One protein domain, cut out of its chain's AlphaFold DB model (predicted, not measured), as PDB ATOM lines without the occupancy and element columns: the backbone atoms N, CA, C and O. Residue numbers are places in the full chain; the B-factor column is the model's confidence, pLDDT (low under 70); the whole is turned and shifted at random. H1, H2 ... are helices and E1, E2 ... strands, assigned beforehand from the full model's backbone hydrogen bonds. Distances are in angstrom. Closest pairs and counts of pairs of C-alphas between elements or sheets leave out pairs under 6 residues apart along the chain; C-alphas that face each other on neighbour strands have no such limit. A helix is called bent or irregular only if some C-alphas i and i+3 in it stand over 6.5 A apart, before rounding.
ATOM      1  N   ILE A 227     -35.626 -13.348  12.594       74.19
ATOM      2  CA  ILE A 227     -35.049 -14.170  11.523       74.19
ATOM      3  C   ILE A 227     -36.189 -14.752  10.668       74.19
ATOM      4  O   ILE A 227     -37.234 -15.127  11.206       74.19
ATOM      5  N   SER A 228     -36.024 -14.865   9.344       83.44
ATOM      6  CA  SER A 228     -37.040 -15.515   8.505       83.44
ATOM      7  C   SER A 228     -37.256 -16.978   8.903       83.44
ATOM      8  O   SER A 228     -36.405 -17.621   9.519       83.44
ATOM      9  N   LYS A 229     -38.385 -17.555   8.470       83.00
ATOM     10  CA  LYS A 229     -38.678 -18.986   8.662       83.00
ATOM     11  C   LYS A 229     -37.558 -19.892   8.136       83.00
ATOM     12  O   LYS A 229     -37.275 -20.926   8.739       83.00
ATOM     13  N   ASP A 230     -36.915 -19.499   7.035       81.69
ATOM     14  CA  ASP A 230     -35.805 -20.253   6.450       81.69
ATOM     15  C   ASP A 230     -34.549 -20.148   7.329       81.69
ATOM     16  O   ASP A 230     -33.900 -21.160   7.594       81.69
ATOM     17  N   GLY A 231     -34.241 -18.964   7.862       83.88
ATOM     18  CA  GLY A 231     -33.126 -18.788   8.791       83.88
ATOM     19  C   GLY A 231     -33.330 -19.489  10.133       83.88
ATOM     20  O   GLY A 231     -32.397 -20.110  10.638       83.88
ATOM     21  N   GLN A 232     -34.552 -19.500  10.674       82.38
ATOM     22  CA  GLN A 232     -34.901 -20.272  11.875       82.38
ATOM     23  C   GLN A 232     -34.710 -21.776  11.658       82.38
ATOM     24  O   GLN A 232     -34.153 -22.463  12.515       82.38
ATOM     25  N   MET A 233     -35.130 -22.288  10.497       84.50
ATOM     26  CA  MET A 233     -34.927 -23.688  10.122       84.50
ATOM     27  C   MET A 233     -33.435 -24.036  10.054       84.50
ATOM     28  O   MET A 233     -33.024 -25.060  10.600       84.50
ATOM     29  N   ILE A 234     -32.615 -23.189   9.421       85.19
ATOM     30  CA  ILE A 234     -31.166 -23.410   9.351       85.19
ATOM     31  C   ILE A 234     -30.522 -23.284  10.730       85.19
ATOM     32  O   ILE A 234     -29.722 -24.137  11.094       85.19
ATOM     33  N   ASN A 235     -30.894 -22.295  11.539       81.75
ATOM     34  CA  ASN A 235     -30.368 -22.173  12.894       81.75
ATOM     35  C   ASN A 235     -30.677 -23.429  13.724       81.75
ATOM     36  O   ASN A 235     -29.790 -24.003  14.355       81.75
ATOM     37  N   LYS A 236     -31.911 -23.940  13.621       82.81
ATOM     38  CA  LYS A 236     -32.311 -25.199  14.255       82.81
ATOM     39  C   LYS A 236     -31.474 -26.374  13.761       82.81
ATOM     40  O   LYS A 236     -31.035 -27.161  14.586       82.81
ATOM     41  N   LEU A 237     -31.203 -26.477  12.462       83.12
ATOM     42  CA  LEU A 237     -30.394 -27.546  11.863       83.12
ATOM     43  C   LEU A 237     -28.955 -27.598  12.407       83.12
ATOM     44  O   LEU A 237     -28.375 -28.674  12.522       83.12
ATOM     45  N   PHE A 238     -28.384 -26.445  12.757       82.94
ATOM     46  CA  PHE A 238     -27.057 -26.360  13.370       82.94
ATOM     47  C   PHE A 238     -27.084 -26.360  14.903       82.94
ATOM     48  O   PHE A 238     -26.013 -26.332  15.513       82.94
ATOM     49  N   SER A 239     -28.263 -26.414  15.530       74.81
ATOM     50  CA  SER A 239     -28.377 -26.522  16.984       74.81
ATOM     51  C   SER A 239     -27.843 -27.865  17.491       74.81
ATOM     52  O   SER A 239     -27.900 -28.892  16.806       74.81
ATOM     53  N   ILE A 240     -27.352 -27.895  18.730       57.94
ATOM     54  CA  ILE A 240     -26.927 -29.152  19.360       57.94
ATOM     55  C   ILE A 240     -28.120 -30.105  19.537       57.94
ATOM     56  O   ILE A 240     -27.958 -31.318  19.375       57.94
ATOM     57  N   GLN A 241     -29.318 -29.554  19.745       66.25
ATOM     58  CA  GLN A 241     -30.578 -30.293  19.862       66.25
ATOM     59  C   GLN A 241     -31.029 -30.963  18.556       66.25
ATOM     60  O   GLN A 241     -31.861 -31.863  18.602       66.25
ATOM     61  N   PHE A 242     -30.499 -30.563  17.396       76.50
ATOM     62  CA  PHE A 242     -30.838 -31.214  16.136       76.50
ATOM     63  C   PHE A 242     -30.311 -32.645  16.101       76.50
ATOM     64  O   PHE A 242     -29.103 -32.866  16.014       76.50
ATOM     65  N   ASP A 243     -31.222 -33.610  16.135       76.19
ATOM     66  CA  ASP A 243     -30.918 -35.024  15.989       76.19
ATOM     67  C   ASP A 243     -31.377 -35.533  14.608       76.19
ATOM     68  O   ASP A 243     -32.581 -35.612  14.347       76.19
ATOM     69  N   PRO A 244     -30.446 -35.895  13.702       78.25
ATOM     70  CA  PRO A 244     -30.811 -36.456  12.407       78.25
ATOM     71  C   PRO A 244     -31.600 -37.776  12.514       78.25
ATOM     72  O   PRO A 244     -32.343 -38.118  11.592       78.25
ATOM     73  N   GLU A 245     -31.465 -38.513  13.620       77.31
ATOM     74  CA  GLU A 245     -32.191 -39.762  13.870       77.31
ATOM     75  C   GLU A 245     -33.667 -39.508  14.217       77.31
ATOM     76  O   GLU A 245     -34.560 -40.249  13.795       77.31
ATOM     77  N   GLU A 246     -33.963 -38.395  14.891       80.94
ATOM     78  CA  GLU A 246     -35.335 -37.962  15.154       80.94
ATOM     79  C   GLU A 246     -36.093 -37.632  13.861       80.94
ATOM     80  O   GLU A 246     -37.274 -37.959  13.737       80.94
ATOM     81  N   GLU A 247     -35.427 -37.042  12.872       82.50
ATOM     82  CA  GLU A 247     -36.038 -36.732  11.574       82.50
ATOM     83  C   GLU A 247     -36.357 -38.001  10.768       82.50
ATOM     84  O   GLU A 247     -37.410 -38.092  10.134       82.50
ATOM     85  N   LEU A 248     -35.501 -39.023  10.858       79.25
ATOM     86  CA  LEU A 248     -35.781 -40.368  10.343       79.25
ATOM     87  C   LEU A 248     -36.984 -41.011  11.039       79.25
ATOM     88  O   LEU A 248     -37.819 -41.629  10.382       79.25
ATOM     89  N   ARG A 249     -37.086 -40.856  12.361       80.94
ATOM     90  CA  ARG A 249     -38.200 -41.381  13.160       80.94
ATOM     91  C   ARG A 249     -39.520 -40.678  12.826       80.94
ATOM     92  O   ARG A 249     -40.547 -41.342  12.712       80.94
ATOM     93  N   LYS A 250     -39.497 -39.360  12.591       85.44
ATOM     94  CA  LYS A 250     -40.665 -38.574  12.141       85.44
ATOM     95  C   LYS A 250     -41.169 -38.976  10.757       85.44
ATOM     96  O   LYS A 250     -42.352 -38.798  10.481       85.44
ATOM     97  N   ALA A 251     -40.312 -39.541   9.906       81.94
ATOM     98  CA  ALA A 251     -40.722 -40.075   8.608       81.94
ATOM     99  C   ALA A 251     -41.636 -41.317   8.718       81.94
ATOM    100  O   ALA A 251     -42.192 -41.754   7.708       81.94
ATOM    101  N   GLY A 252     -41.807 -41.876   9.927       79.69
ATOM    102  CA  GLY A 252     -42.577 -43.096  10.168       79.69
ATOM    103  C   GLY A 252     -41.945 -44.301   9.474       79.69
ATOM    104  O   GLY A 252     -40.789 -44.237   9.078       79.69
ATOM    105  N   ASP A 253     -42.689 -45.392   9.285       79.19
ATOM    106  CA  ASP A 253     -42.172 -46.627   8.666       79.19
ATOM    107  C   ASP A 253     -42.280 -46.694   7.140       79.19
ATOM    108  O   ASP A 253     -41.916 -47.704   6.539       79.19
ATOM    109  N   SER A 254     -42.706 -45.609   6.492       80.88
ATOM    110  CA  SER A 254     -42.769 -45.541   5.031       80.88
ATOM    111  C   SER A 254     -41.358 -45.586   4.418       80.88
ATOM    112  O   SER A 254     -40.575 -44.652   4.634       80.88
ATOM    113  N   PRO A 255     -41.016 -46.616   3.615       71.81
ATOM    114  CA  PRO A 255     -39.686 -46.744   3.018       71.81
ATOM    115  C   PRO A 255     -39.308 -45.532   2.159       71.81
ATOM    116  O   PRO A 255     -38.205 -45.007   2.285       71.81
ATOM    117  N   GLY A 256     -40.254 -45.024   1.359       76.62
ATOM    118  CA  GLY A 256     -40.025 -43.864   0.495       76.62
ATOM    119  C   GLY A 256     -39.833 -42.555   1.267       76.62
ATOM    120  O   GLY A 256     -39.047 -41.707   0.850       76.62
ATOM    121  N   ALA A 257     -40.494 -42.387   2.418       76.31
ATOM    122  CA  ALA A 257     -40.310 -41.203   3.258       76.31
ATOM    123  C   ALA A 257     -38.938 -41.213   3.951       76.31
ATOM    124  O   ALA A 257     -38.239 -40.197   3.942       76.31
ATOM    125  N   LYS A 258     -38.512 -42.372   4.482       77.88
ATOM    126  CA  LYS A 258     -37.163 -42.550   5.047       77.88
ATOM    127  C   LYS A 258     -36.080 -42.291   3.995       77.88
ATOM    128  O   LYS A 258     -35.077 -41.649   4.303       77.88
ATOM    129  N   GLU A 259     -36.287 -42.743   2.758       77.25
ATOM    130  CA  GLU A 259     -35.351 -42.544   1.646       77.25
ATOM    131  C   GLU A 259     -35.247 -41.070   1.223       77.25
ATOM    132  O   GLU A 259     -34.144 -40.539   1.126       77.25
ATOM    133  N   GLN A 260     -36.368 -40.349   1.111       79.94
ATOM    134  CA  GLN A 260     -36.350 -38.908   0.821       79.94
ATOM    135  C   GLN A 260     -35.668 -38.081   1.916       79.94
ATOM    136  O   GLN A 260     -34.919 -37.149   1.618       79.94
ATOM    137  N   VAL A 261     -35.932 -38.397   3.188       83.94
ATOM    138  CA  VAL A 261     -35.252 -37.756   4.323       83.94
ATOM    139  C   VAL A 261     -33.752 -38.016   4.225       83.94
ATOM    140  O   VAL A 261     -32.951 -37.081   4.274       83.94
ATOM    141  N   ARG A 262     -33.368 -39.270   3.992       80.81
ATOM    142  CA  ARG A 262     -31.974 -39.674   3.845       80.81
ATOM    143  C   ARG A 262     -31.258 -38.929   2.718       80.81
ATOM    144  O   ARG A 262     -30.190 -38.372   2.969       80.81
ATOM    145  N   ASP A 263     -31.825 -38.878   1.516       80.31
ATOM    146  CA  ASP A 263     -31.197 -38.214   0.367       80.31
ATOM    147  C   ASP A 263     -30.953 -36.729   0.631       80.31
ATOM    148  O   ASP A 263     -29.853 -36.221   0.388       80.31
ATOM    149  N   ARG A 264     -31.936 -36.049   1.233       82.56
ATOM    150  CA  ARG A 264     -31.817 -34.636   1.617       82.56
ATOM    151  C   ARG A 264     -30.682 -34.397   2.612       82.56
ATOM    152  O   ARG A 264     -29.905 -33.452   2.449       82.56
ATOM    153  N   TYR A 265     -30.552 -35.243   3.633       87.75
ATOM    154  CA  TYR A 265     -29.498 -35.095   4.640       87.75
ATOM    155  C   TYR A 265     -28.114 -35.509   4.110       87.75
ATOM    156  O   TYR A 265     -27.110 -34.879   4.453       87.75
ATOM    157  N   LEU A 266     -28.029 -36.489   3.206       81.25
ATOM    158  CA  LEU A 266     -26.776 -36.834   2.525       81.25
ATOM    159  C   LEU A 266     -26.301 -35.718   1.585       81.25
ATOM    160  O   LEU A 266     -25.103 -35.423   1.540       81.25
ATOM    161  N   GLU A 267     -27.214 -35.061   0.870       83.12
ATOM    162  CA  GLU A 267     -26.897 -33.877   0.069       83.12
ATOM    163  C   GLU A 267     -26.370 -32.741   0.954       83.12
ATOM    164  O   GLU A 267     -25.292 -32.199   0.690       83.12
ATOM    165  N   LEU A 268     -27.057 -32.454   2.063       85.44
ATOM    166  CA  LEU A 268     -26.606 -31.486   3.060       85.44
ATOM    167  C   LEU A 268     -25.182 -31.800   3.545       85.44
ATOM    168  O   LEU A 268     -24.316 -30.925   3.539       85.44
ATOM    169  N   ARG A 269     -24.890 -33.059   3.887       85.69
ATOM    170  CA  ARG A 269     -23.544 -33.482   4.295       85.69
ATOM    171  C   ARG A 269     -22.490 -33.218   3.218       85.69
ATOM    172  O   ARG A 269     -21.390 -32.779   3.557       85.69
ATOM    173  N   ARG A 270     -22.794 -33.458   1.936       84.56
ATOM    174  CA  ARG A 270     -21.874 -33.144   0.824       84.56
ATOM    175  C   ARG A 270     -21.592 -31.647   0.745       84.56
ATOM    176  O   ARG A 270     -20.430 -31.261   0.615       84.56
ATOM    177  N   VAL A 271     -22.627 -30.817   0.869       84.75
ATOM    178  CA  VAL A 271     -22.488 -29.354   0.865       84.75
ATOM    179  C   VAL A 271     -21.595 -28.902   2.021       84.75
ATOM    180  O   VAL A 271     -20.624 -28.184   1.787       84.75
ATOM    181  N   LEU A 272     -21.843 -29.393   3.238       86.12
ATOM    182  CA  LEU A 272     -21.054 -29.054   4.426       86.12
ATOM    183  C   LEU A 272     -19.588 -29.502   4.309       86.12
ATOM    184  O   LEU A 272     -18.689 -28.727   4.625       86.12
ATOM    185  N   LYS A 273     -19.317 -30.710   3.789       86.25
ATOM    186  CA  LYS A 273     -17.943 -31.204   3.565       86.25
ATOM    187  C   LYS A 273     -17.188 -30.461   2.465       86.25
ATOM    188  O   LYS A 273     -15.961 -30.508   2.440       86.25
ATOM    189  N   SER A 274     -17.896 -29.795   1.555       86.50
ATOM    190  CA  SER A 274     -17.273 -28.991   0.499       86.50
ATOM    191  C   SER A 274     -16.729 -27.648   0.998       86.50
ATOM    192  O   SER A 274     -16.037 -26.952   0.250       86.50
ATOM    193  N   LEU A 275     -17.050 -27.261   2.238       85.81
ATOM    194  CA  LEU A 275     -16.576 -26.022   2.831       85.81
ATOM    195  C   LEU A 275     -15.098 -26.168   3.251       85.81
ATOM    196  O   LEU A 275     -14.760 -27.067   4.026       85.81
ATOM    197  N   PRO A 276     -14.188 -25.330   2.721       80.44
ATOM    198  CA  PRO A 276     -12.762 -25.432   3.004       80.44
ATOM    199  C   PRO A 276     -12.470 -25.087   4.468       80.44
ATOM    200  O   PRO A 276     -12.834 -24.017   4.941       80.44
ATOM    201  N   GLN A 277     -11.779 -25.977   5.181       83.12
ATOM    202  CA  GLN A 277     -11.412 -25.754   6.581       83.12
ATOM    203  C   GLN A 277     -10.330 -24.671   6.738       83.12
ATOM    204  O   GLN A 277      -9.491 -24.471   5.857       83.12
ATOM    205  N   ASN A 278     -10.335 -24.009   7.897       79.25
ATOM    206  CA  ASN A 278      -9.380 -22.997   8.353       79.25
ATOM    207  C   ASN A 278      -9.261 -21.775   7.431       79.25
ATOM    208  O   ASN A 278      -8.187 -21.189   7.285       79.25
ATOM    209  N   ARG A 279     -10.354 -21.399   6.763       80.12
ATOM    210  CA  ARG A 279     -10.408 -20.235   5.877       80.12
ATOM    211  C   ARG A 279     -11.635 -19.398   6.182       80.12
ATOM    212  O   ARG A 279     -12.711 -19.939   6.411       80.12
ATOM    213  N   VAL A 280     -11.460 -18.079   6.133       89.06
ATOM    214  CA  VAL A 280     -12.591 -17.153   6.151       89.06
ATOM    215  C   VAL A 280     -13.271 -17.217   4.787       89.06
ATOM    216  O   VAL A 280     -12.622 -17.014   3.760       89.06
ATOM    217  N   LEU A 281     -14.560 -17.537   4.763       92.12
ATOM    218  CA  LEU A 281     -15.327 -17.707   3.536       92.12
ATOM    219  C   LEU A 281     -16.748 -17.202   3.731       92.12
ATOM    220  O   LEU A 281     -17.432 -17.629   4.649       92.12
ATOM    221  N   VAL A 282     -17.228 -16.378   2.804       92.44
ATOM    222  CA  VAL A 282     -18.653 -16.064   2.681       92.44
ATOM    223  C   VAL A 282     -19.183 -16.751   1.433       92.44
ATOM    224  O   VAL A 282     -18.684 -16.501   0.335       92.44
ATOM    225  N   ARG A 283     -20.177 -17.630   1.575       91.69
ATOM    226  CA  ARG A 283     -20.702 -18.420   0.456       91.69
ATOM    227  C   ARG A 283     -22.214 -18.560   0.520       91.69
ATOM    228  O   ARG A 283     -22.775 -18.888   1.559       91.69
ATOM    229  N   ASN A 284     -22.857 -18.382  -0.631       90.38
ATOM    230  CA  ASN A 284     -24.241 -18.798  -0.819       90.38
ATOM    231  C   ASN A 284     -24.271 -20.318  -1.018       90.38
ATOM    232  O   ASN A 284     -23.620 -20.838  -1.927       90.38
ATOM    233  N   VAL A 285     -25.007 -21.021  -0.168       88.81
ATOM    234  CA  VAL A 285     -25.164 -22.476  -0.195       88.81
ATOM    235  C   VAL A 285     -26.643 -22.835  -0.179       88.81
ATOM    236  O   VAL A 285     -27.462 -22.103   0.368       88.81
ATOM    237  N   THR A 286     -26.985 -23.969  -0.779       86.19
ATOM    238  CA  THR A 286     -28.332 -24.529  -0.671       86.19
ATOM    239  C   THR A 286     -28.314 -25.600   0.413       86.19
ATOM    240  O   THR A 286     -27.596 -26.588   0.277       86.19
ATOM    241  N   LEU A 287     -29.082 -25.410   1.484       84.31
ATOM    242  CA  LEU A 287     -29.243 -26.373   2.573       84.31
ATOM    243  C   LEU A 287     -30.704 -26.819   2.609       84.31
ATOM    244  O   LEU A 287     -31.595 -25.985   2.746       84.31
ATOM    245  N   LEU A 288     -30.955 -28.121   2.433       83.06
ATOM    246  CA  LEU A 288     -32.310 -28.697   2.375       83.06
ATOM    247  C   LEU A 288     -33.255 -27.947   1.407       83.06
ATOM    248  O   LEU A 288     -34.417 -27.690   1.713       83.06
ATOM    249  N   GLY A 289     -32.738 -27.555   0.237       79.81
ATOM    250  CA  GLY A 289     -33.490 -26.813  -0.784       79.81
ATOM    251  C   GLY A 289     -33.614 -25.303  -0.543       79.81
ATOM    252  O   GLY A 289     -34.166 -24.601  -1.389       79.81
ATOM    253  N   LYS A 290     -33.079 -24.772   0.564       85.62
ATOM    254  CA  LYS A 290     -33.109 -23.341   0.897       85.62
ATOM    255  C   LYS A 290     -31.766 -22.681   0.630       85.62
ATOM    256  O   LYS A 290     -30.733 -23.164   1.084       85.62
ATOM    257  N   ARG A 291     -31.769 -21.577  -0.119       87.12
ATOM    258  CA  ARG A 291     -30.554 -20.793  -0.379       87.12
ATOM    259  C   ARG A 291     -30.277 -19.885   0.808       87.12
ATOM    260  O   ARG A 291     -31.077 -19.005   1.099       87.12
ATOM    261  N   VAL A 292     -29.125 -20.067   1.436       90.31
ATOM    262  CA  VAL A 292     -28.666 -19.252   2.559       90.31
ATOM    263  C   VAL A 292     -27.237 -18.786   2.351       90.31
ATOM    264  O   VAL A 292     -26.465 -19.401   1.613       90.31
ATOM    265  N   LYS A 293     -26.872 -17.683   3.003       93.31
ATOM    266  CA  LYS A 293     -25.520 -17.135   2.964       93.31
ATOM    267  C   LYS A 293     -24.812 -17.487   4.264       93.31
ATOM    268  O   LYS A 293     -25.210 -17.026   5.324       93.31
ATOM    269  N   LEU A 294     -23.776 -18.314   4.183       93.19
ATOM    270  CA  LEU A 294     -22.959 -18.684   5.335       93.19
ATOM    271  C   LEU A 294     -21.654 -17.895   5.340       93.19
ATOM    272  O   LEU A 294     -21.028 -17.721   4.293       93.19
ATOM    273  N   LEU A 295     -21.231 -17.474   6.524       91.94
ATOM    274  CA  LEU A 295     -19.886 -17.015   6.837       91.94
ATOM    275  C   LEU A 295     -19.188 -18.103   7.650       91.94
ATOM    276  O   LEU A 295     -19.620 -18.429   8.747       91.94
ATOM    277  N   GLN A 296     -18.100 -18.645   7.127       92.25
ATOM    278  CA  GLN A 296     -17.154 -19.458   7.873       92.25
ATOM    279  C   GLN A 296     -15.966 -18.589   8.267       92.25
ATOM    280  O   GLN A 296     -15.466 -17.825   7.441       92.25
ATOM    281  N   ARG A 297     -15.498 -18.706   9.506       88.38
ATOM    282  CA  ARG A 297     -14.290 -18.024   9.985       88.38
ATOM    283  C   ARG A 297     -13.085 -18.973   9.984       88.38
ATOM    284  O   ARG A 297     -13.206 -20.175   9.747       88.38
ATOM    285  N   SER A 298     -11.891 -18.437  10.233       78.81
ATOM    286  CA  SER A 298     -10.633 -19.207  10.239       78.81
ATOM    287  C   SER A 298     -10.569 -20.287  11.323       78.81
ATOM    288  O   SER A 298      -9.806 -21.233  11.182       78.81
ATOM    289  N   ASP A 299     -11.378 -20.167  12.373       71.12
ATOM    290  CA  ASP A 299     -11.568 -21.161  13.439       71.12
ATOM    291  C   ASP A 299     -12.613 -22.245  13.078       71.12
ATOM    292  O   ASP A 299     -12.902 -23.128  13.880       71.12
ATOM    293  N   ASN A 300     -13.163 -22.220  11.855       76.00
ATOM    294  CA  ASN A 300     -14.274 -23.055  11.371       76.00
ATOM    295  C   ASN A 300     -15.627 -22.802  12.043       76.00
ATOM    296  O   ASN A 300     -16.571 -23.559  11.788       76.00
ATOM    297  N   SER A 301     -15.748 -21.749  12.852       80.81
ATOM    298  CA  SER A 301     -17.050 -21.269  13.307       80.81
ATOM    299  C   SER A 301     -17.890 -20.835  12.102       80.81
ATOM    300  O   SER A 301     -17.354 -20.371  11.088       80.81
ATOM    301  N   LEU A 302     -19.202 -21.053  12.187       85.25
ATOM    302  CA  LEU A 302     -20.148 -20.680  11.142       85.25
ATOM    303  C   LEU A 302     -21.134 -19.645  11.664       85.25
ATOM    304  O   LEU A 302     -21.614 -19.750  12.790       85.25
ATOM    305  N   SER A 303     -21.497 -18.716  10.793       88.31
ATOM    306  CA  SER A 303     -22.594 -17.784  10.992       88.31
ATOM    307  C   SER A 303     -23.502 -17.786   9.765       88.31
ATOM    308  O   SER A 303     -23.035 -17.865   8.627       88.31
ATOM    309  N   LEU A 304     -24.804 -17.684   9.983       91.25
ATOM    310  CA  LEU A 304     -25.788 -17.366   8.960       91.25
ATOM    311  C   LEU A 304     -25.830 -15.842   8.779       91.25
ATOM    312  O   LEU A 304     -25.953 -15.103   9.751       91.25
ATOM    313  N   ILE A 305     -25.715 -15.371   7.539       90.62
ATOM    314  CA  ILE A 305     -25.916 -13.963   7.189       90.62
ATOM    315  C   ILE A 305     -27.330 -13.811   6.644       90.62
ATOM    316  O   ILE A 305     -27.650 -14.359   5.585       90.62
ATOM    317  N   GLU A 306     -28.142 -13.013   7.328       85.31
ATOM    318  CA  GLU A 306     -29.512 -12.733   6.920       85.31
ATOM    319  C   GLU A 306     -29.832 -11.243   7.062       85.31
ATOM    320  O   GLU A 306     -29.689 -10.648   8.130       85.31
ATOM    321  N   GLY A 307     -30.213 -10.605   5.950       82.75
ATOM    322  CA  GLY A 307     -30.331  -9.148   5.885       82.75
ATOM    323  C   GLY A 307     -29.013  -8.460   6.262       82.75
ATOM    324  O   GLY A 307     -27.994  -8.652   5.597       82.75
ATOM    325  N   HIS A 308     -29.046  -7.670   7.339       77.50
ATOM    326  CA  HIS A 308     -27.883  -6.985   7.920       77.50
ATOM    327  C   HIS A 308     -27.347  -7.657   9.194       77.50
ATOM    328  O   HIS A 308     -26.473  -7.096   9.851       77.50
ATOM    329  N   GLN A 309     -27.863  -8.831   9.561       78.25
ATOM    330  CA  GLN A 309     -27.497  -9.524  10.792       78.25
ATOM    331  C   GLN A 309     -26.569 -10.715  10.519       78.25
ATOM    332  O   GLN A 309     -26.724 -11.445   9.537       78.25
ATOM    333  N   GLU A 310     -25.606 -10.910  11.421       85.06
ATOM    334  CA  GLU A 310     -24.790 -12.120  11.521       85.06
ATOM    335  C   GLU A 310     -25.305 -12.953  12.699       85.06
ATOM    336  O   GLU A 310     -25.230 -12.528  13.851       85.06
ATOM    337  N   ILE A 311     -25.818 -14.146  12.411       82.44
ATOM    338  CA  ILE A 311     -26.345 -15.080  13.409       82.44
ATOM    339  C   ILE A 311     -25.344 -16.219  13.555       82.44
ATOM    340  O   ILE A 311     -25.173 -17.023  12.640       82.44
ATOM    341  N   ARG A 312     -24.662 -16.296  14.697       78.38
ATOM    342  CA  ARG A 312     -23.691 -17.362  14.960       78.38
ATOM    343  C   ARG A 312     -24.410 -18.705  15.111       78.38
ATOM    344  O   ARG A 312     -25.363 -18.812  15.876       78.38
ATOM    345  N   LEU A 313     -23.944 -19.723  14.394       82.44
ATOM    346  CA  LEU A 313     -24.478 -21.084  14.458       82.44
ATOM    347  C   LEU A 313     -23.760 -21.881  15.555       82.44
ATOM    348  O   LEU A 313     -22.548 -21.744  15.739       82.44
ATOM    349  N   ALA A 314     -24.501 -22.735  16.266       69.94
ATOM    350  CA  ALA A 314     -23.993 -23.465  17.434       69.94
ATOM    351  C   ALA A 314     -22.950 -24.548  17.094       69.94
ATOM    352  O   ALA A 314     -22.143 -24.927  17.940       69.94
ATOM    353  N   THR A 315     -22.934 -25.052  15.857       74.19
ATOM    354  CA  THR A 315     -22.008 -26.111  15.430       74.19
ATOM    355  C   THR A 315     -21.280 -25.767  14.135       74.19
ATOM    356  O   THR A 315     -21.744 -24.986  13.304       74.19
ATOM    357  N   THR A 316     -20.100 -26.363  13.952       83.44
ATOM    358  CA  THR A 316     -19.307 -26.207  12.727       83.44
ATOM    359  C   THR A 316     -19.832 -27.111  11.607       83.44
ATOM    360  O   THR A 316     -20.449 -28.149  11.861       83.44
ATOM    361  N   ALA A 317     -19.517 -26.771  10.350       81.94
ATOM    362  CA  ALA A 317     -19.871 -27.595   9.185       81.94
ATOM    363  C   ALA A 317     -19.379 -29.039   9.329       81.94
ATOM    364  O   ALA A 317     -20.101 -29.974   8.995       81.94
ATOM    365  N   GLY A 318     -18.148 -29.208   9.824       75.81
ATOM    366  CA  GLY A 318     -17.534 -30.519  10.015       75.81
ATOM    367  C   GLY A 318     -18.292 -31.362  11.035       75.81
ATOM    368  O   GLY A 318     -18.640 -32.500  10.735       75.81
ATOM    369  N   LEU A 319     -18.616 -30.786  12.197       74.19
ATOM    370  CA  LEU A 319     -19.345 -31.491  13.255       74.19
ATOM    371  C   LEU A 319     -20.743 -31.919  12.800       74.19
ATOM    372  O   LEU A 319     -21.126 -33.069  13.011       74.19
ATOM    373  N   LEU A 320     -21.493 -31.036  12.134       81.75
ATOM    374  CA  LEU A 320     -22.820 -31.386  11.626       81.75
ATOM    375  C   LEU A 320     -22.744 -32.436  10.505       81.75
ATOM    376  O   LEU A 320     -23.513 -33.398  10.500       81.75
ATOM    377  N   ALA A 321     -21.785 -32.307   9.582       82.00
ATOM    378  CA  ALA A 321     -21.557 -33.293   8.526       82.00
ATOM    379  C   ALA A 321     -21.184 -34.679   9.076       82.00
ATOM    380  O   ALA A 321     -21.540 -35.702   8.478       82.00
ATOM    381  N   ASP A 322     -20.456 -34.718  10.189       74.94
ATOM    382  CA  ASP A 322     -20.083 -35.953  10.864       74.94
ATOM    383  C   ASP A 322     -21.271 -36.559  11.619       74.94
ATOM    384  O   ASP A 322     -21.511 -37.746  11.433       74.94
ATOM    385  N   ARG A 323     -22.091 -35.769  12.334       76.94
ATOM    386  CA  ARG A 323     -23.346 -36.249  12.965       76.94
ATOM    387  C   ARG A 323     -24.303 -36.869  11.950       76.94
ATOM    388  O   ARG A 323     -24.792 -37.975  12.146       76.94
ATOM    389  N   ILE A 324     -24.522 -36.190  10.822       82.31
ATOM    390  CA  ILE A 324     -25.305 -36.742   9.706       82.31
ATOM    391  C   ILE A 324     -24.638 -38.026   9.185       82.31
ATOM    392  O   ILE A 324     -25.299 -39.011   8.875       82.31
ATOM    393  N   GLY A 325     -23.307 -38.046   9.108       73.56
ATOM    394  CA  GLY A 325     -22.556 -39.245   8.758       73.56
ATOM    395  C   GLY A 325     -22.774 -40.403   9.735       73.56
ATOM    396  O   GLY A 325     -22.912 -41.529   9.298       73.56
ATOM    397  N   GLU A 326     -22.834 -40.180  11.037       73.19
ATOM    398  CA  GLU A 326     -23.006 -41.269  12.007       73.19
ATOM    399  C   GLU A 326     -24.368 -41.960  11.867       73.19
ATOM    400  O   GLU A 326     -24.430 -43.189  11.897       73.19
ATOM    401  N   VAL A 327     -25.424 -41.187  11.605       76.00
ATOM    402  CA  VAL A 327     -26.789 -41.707  11.432       76.00
ATOM    403  C   VAL A 327     -26.976 -42.356  10.054       76.00
ATOM    404  O   VAL A 327     -27.513 -43.457   9.939       76.00
ATOM    405  N   PHE A 328     -26.497 -41.710   8.986       73.12
ATOM    406  CA  PHE A 328     -26.794 -42.127   7.610       73.12
ATOM    407  C   PHE A 328     -25.638 -42.865   6.897       73.12
ATOM    408  O   PHE A 328     -25.869 -43.534   5.884       73.12
ATOM    409  N   ALA A 329     -24.391 -42.802   7.392       55.75
ATOM    410  CA  ALA A 329     -23.228 -43.451   6.763       55.75
ATOM    411  C   ALA A 329     -23.066 -44.965   6.993       55.75
ATOM    412  O   ALA A 329     -22.469 -45.596   6.117       55.75
ATOM    413  N   PRO A 330     -23.617 -45.614   8.044       50.16
ATOM    414  CA  PRO A 330     -23.688 -47.080   8.087       50.16
ATOM    415  C   PRO A 330     -24.420 -47.663   6.862       50.16
ATOM    416  O   PRO A 330     -24.095 -48.745   6.380       50.16
ATOM    417  N   GLN A 331     -25.354 -46.901   6.285       49.97
ATOM    418  CA  GLN A 331     -26.102 -47.268   5.080       49.97
ATOM    419  C   GLN A 331     -25.457 -46.713   3.788       49.97
ATOM    420  O   GLN A 331     -25.683 -47.248   2.702       49.97
ATOM    421  N   GLU A 332     -24.636 -45.659   3.874       41.72
ATOM    422  CA  GLU A 332     -23.767 -45.162   2.788       41.72
ATOM    423  C   GLU A 332     -22.622 -46.148   2.509       41.72
ATOM    424  O   GLU A 332     -22.312 -46.410   1.351       41.72
ATOM    425  N   GLN A 333     -22.077 -46.794   3.548       41.72
ATOM    426  CA  GLN A 333     -21.223 -47.967   3.378       41.72
ATOM    427  C   GLN A 333     -21.961 -49.062   2.620       41.72
ATOM    428  O   GLN A 333     -21.369 -49.614   1.713       41.72
ATOM    429  N   ALA A 334     -23.242 -49.332   2.898       43.22
ATOM    430  CA  ALA A 334     -24.011 -50.330   2.153       43.22
ATOM    431  C   ALA A 334     -24.246 -49.940   0.679       43.22
ATOM    432  O   ALA A 334     -24.147 -50.803  -0.182       43.22
ATOM    433  N   SER A 335     -24.496 -48.662   0.371       43.81
ATOM    434  CA  SER A 335     -24.653 -48.159  -1.007       43.81
ATOM    435  C   SER A 335     -23.330 -48.149  -1.782       43.81
ATOM    436  O   SER A 335     -23.278 -48.671  -2.890       43.81
ATOM    437  N   VAL A 336     -22.241 -47.655  -1.186       46.56
ATOM    438  CA  VAL A 336     -20.897 -47.681  -1.787       46.56
ATOM    439  C   VAL A 336     -20.371 -49.116  -1.882       46.56
ATOM    440  O   VAL A 336     -19.764 -49.467  -2.887       46.56
ATOM    441  N   LEU A 337     -20.637 -49.980  -0.893       44.47
ATOM    442  CA  LEU A 337     -20.373 -51.420  -0.997       44.47
ATOM    443  C   LEU A 337     -21.225 -52.057  -2.086       44.47
ATOM    444  O   LEU A 337     -20.711 -52.941  -2.749       44.47
ATOM    445  N   ASN A 338     -22.480 -51.656  -2.284       51.19
ATOM    446  CA  ASN A 338     -23.314 -52.186  -3.363       51.19
ATOM    447  C   ASN A 338     -22.796 -51.740  -4.737       51.19
ATOM    448  O   ASN A 338     -22.685 -52.577  -5.623       51.19
ATOM    449  N   ASP A 339     -22.373 -50.485  -4.896       48.69
ATOM    450  CA  ASP A 339     -21.738 -49.995  -6.127       48.69
ATOM    451  C   ASP A 339     -20.378 -50.660  -6.385       48.69
ATOM    452  O   ASP A 339     -20.056 -51.009  -7.520       48.69
ATOM    453  N   LEU A 340     -19.563 -50.859  -5.343       43.81
ATOM    454  CA  LEU A 340     -18.286 -51.571  -5.442       43.81
ATOM    455  C   LEU A 340     -18.479 -53.076  -5.658       43.81
ATOM    456  O   LEU A 340     -17.662 -53.684  -6.340       43.81
ATOM    457  N   ARG A 341     -19.545 -53.677  -5.114       49.06
ATOM    458  CA  ARG A 341     -19.948 -55.069  -5.376       49.06
ATOM    459  C   ARG A 341     -20.398 -55.233  -6.816       49.06
ATOM    460  O   ARG A 341     -19.885 -56.120  -7.473       49.06
ATOM    461  N   LYS A 342     -21.234 -54.330  -7.323       51.25
ATOM    462  CA  LYS A 342     -21.672 -54.323  -8.721       51.25
ATOM    463  C   LYS A 342     -20.491 -54.161  -9.682       51.25
ATOM    464  O   LYS A 342     -20.333 -54.938 -10.609       51.25
ATOM    465  N   LYS A 343     -19.567 -53.235  -9.395       46.47
ATOM    466  CA  LYS A 343     -18.311 -53.101 -10.159       46.47
ATOM    467  C   LYS A 343     -17.402 -54.326 -10.037       46.47
ATOM    468  O   LYS A 343     -16.689 -54.641 -10.980       46.47
ATOM    469  N   ALA A 344     -17.386 -54.994  -8.883       38.59
ATOM    470  CA  ALA A 344     -16.654 -56.243  -8.697       38.59
ATOM    471  C   ALA A 344     -17.267 -57.402  -9.482       38.59
ATOM    472  O   ALA A 344     -16.505 -58.159 -10.072       38.59
ATOM    473  N   GLU A 345     -18.597 -57.482  -9.540       42.06
ATOM    474  CA  GLU A 345     -19.361 -58.414 -10.375       42.06
ATOM    475  C   GLU A 345     -19.068 -58.182 -11.866       42.06
ATOM    476  O   GLU A 345     -18.744 -59.135 -12.571       42.06
ATOM    477  N   ASP A 346     -19.048 -56.922 -12.315       40.41
ATOM    478  CA  ASP A 346     -18.740 -56.540 -13.703       40.41
ATOM    479  C   ASP A 346     -17.284 -56.848 -14.124       40.41
ATOM    480  O   ASP A 346     -16.983 -56.948 -15.314       40.41
ATOM    481  N   LEU A 347     -16.352 -56.959 -13.166       35.19
ATOM    482  CA  LEU A 347     -14.921 -57.203 -13.417       35.19
ATOM    483  C   LEU A 347     -14.501 -58.663 -13.258       35.19
ATOM    484  O   LEU A 347     -13.436 -59.045 -13.753       35.19
ATOM    485  N   SER A 348     -15.292 -59.475 -12.559       35.19
ATOM    486  CA  SER A 348     -15.082 -60.919 -12.505       35.19
ATOM    487  C   SER A 348     -15.216 -61.522 -13.901       35.19
ATOM    488  O   SER A 348     -16.231 -61.372 -14.575       35.19
TER     489      SER A 348
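This is residues 227 to 348 of the 827 residues of an uncharacterized protein of Lachnospiraceae bacterium (UniProt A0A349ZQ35). A strongly twisted sheet of four strands has H1 over one face, and H3 grazes its edge strand E1; H4a lies side by side with H3, away from E1, and H2 packs on both H3 and H4a. Beyond this body the last helix, H4, turns sharply, and residues 333 to 348, of which 333 to 347 belong to H4, stick out as a free arm; without it the body spans 42 by 28 by 21 A. The 122 printed residues hold four named helices and four named strands, in the order H1 H2 H3 E1 E2 E3 E4 H4, with the antiparallel sheet ordered E1 - E2 - E3 - E4; the class is mixed, helices and strands. The whole is elongated, 57 by 34 by 21 A, and only just compact, close to loose, with a radius of gyration of the C-alphas of 16.4 A.

E1, residues 281 to 287, begins at C-alpha 281 (-15.327, -17.707, 3.536) and is 16.4 A long. E2, residues 290 to 296, is 17.8 A long; E3 is residues 302 to 306 and E4 residues 309 to 312. H1, residues 229 to 238, begins at C-alpha 229 (-38.678, -18.986, 8.662). H2 is residues 244 to 250, and H3, residues 255 to 273, is 26.7 A long. H4, residues 317 to 347, was assigned as one helix by its hydrogen bonds but is bent: C-alphas 327 and 330 are 7.0 A apart. Its arms are H4a, residues 317 to 327, 15.9 A, and H4b, residues 330 to 347, 25.3 A, ending at C-alpha 347 (-14.921, -57.203, -13.417).

The strands form a meander, each the antiparallel neighbour of the one before, and each step is a hairpin. N 283 and O 294 are 2.8 A apart across E1 and E2, N 303 and O 295 2.8 A across E2 and E3, and N 304 and O 311 2.8 A across E3 and E4. H1 is on the sheet, making two layers, a helix on one face of a sheet; its height over the sheet is 8.0 A. It lies over E2, slantwise to it at 50 degrees on the local plane. H3 only grazes the sheet with residues 264 to 272; the closest C-alphas of H3 and E1, Leu 268 and Leu 287, are 5.8 A apart. H3, with residues 265 to 273 alone, touches H4a, closest at the C-alphas of Arg 269 and Ala 321, 4.7 A, at a shallow tilt of 29 degrees, opposite ways. H2 and H3 form a helical hairpin at 21 degrees, closest at the C-alphas of Leu 248 and Lys 258, 5.9 A. H2 also touches H4a, at a steep tilt of 50 degrees, closest at the C-alphas of Pro 244 and Ile 324, 6.1 A. H4a and H4b are about perpendicular at 76 degrees, and H4b touches no helix. Every O i to N i+4 pair is within hydrogen-bond range in H1, H2, H3 and H4a, and 13 of 14 in H4b.

The C-alphas of His 308 and Ser 348, 59.1 A apart, are the two farthest apart. The printed part has no cut and no long link. Its mean pLDDT is 75.7; residues 240 to 241, 314 and 329 to 348 are under 70.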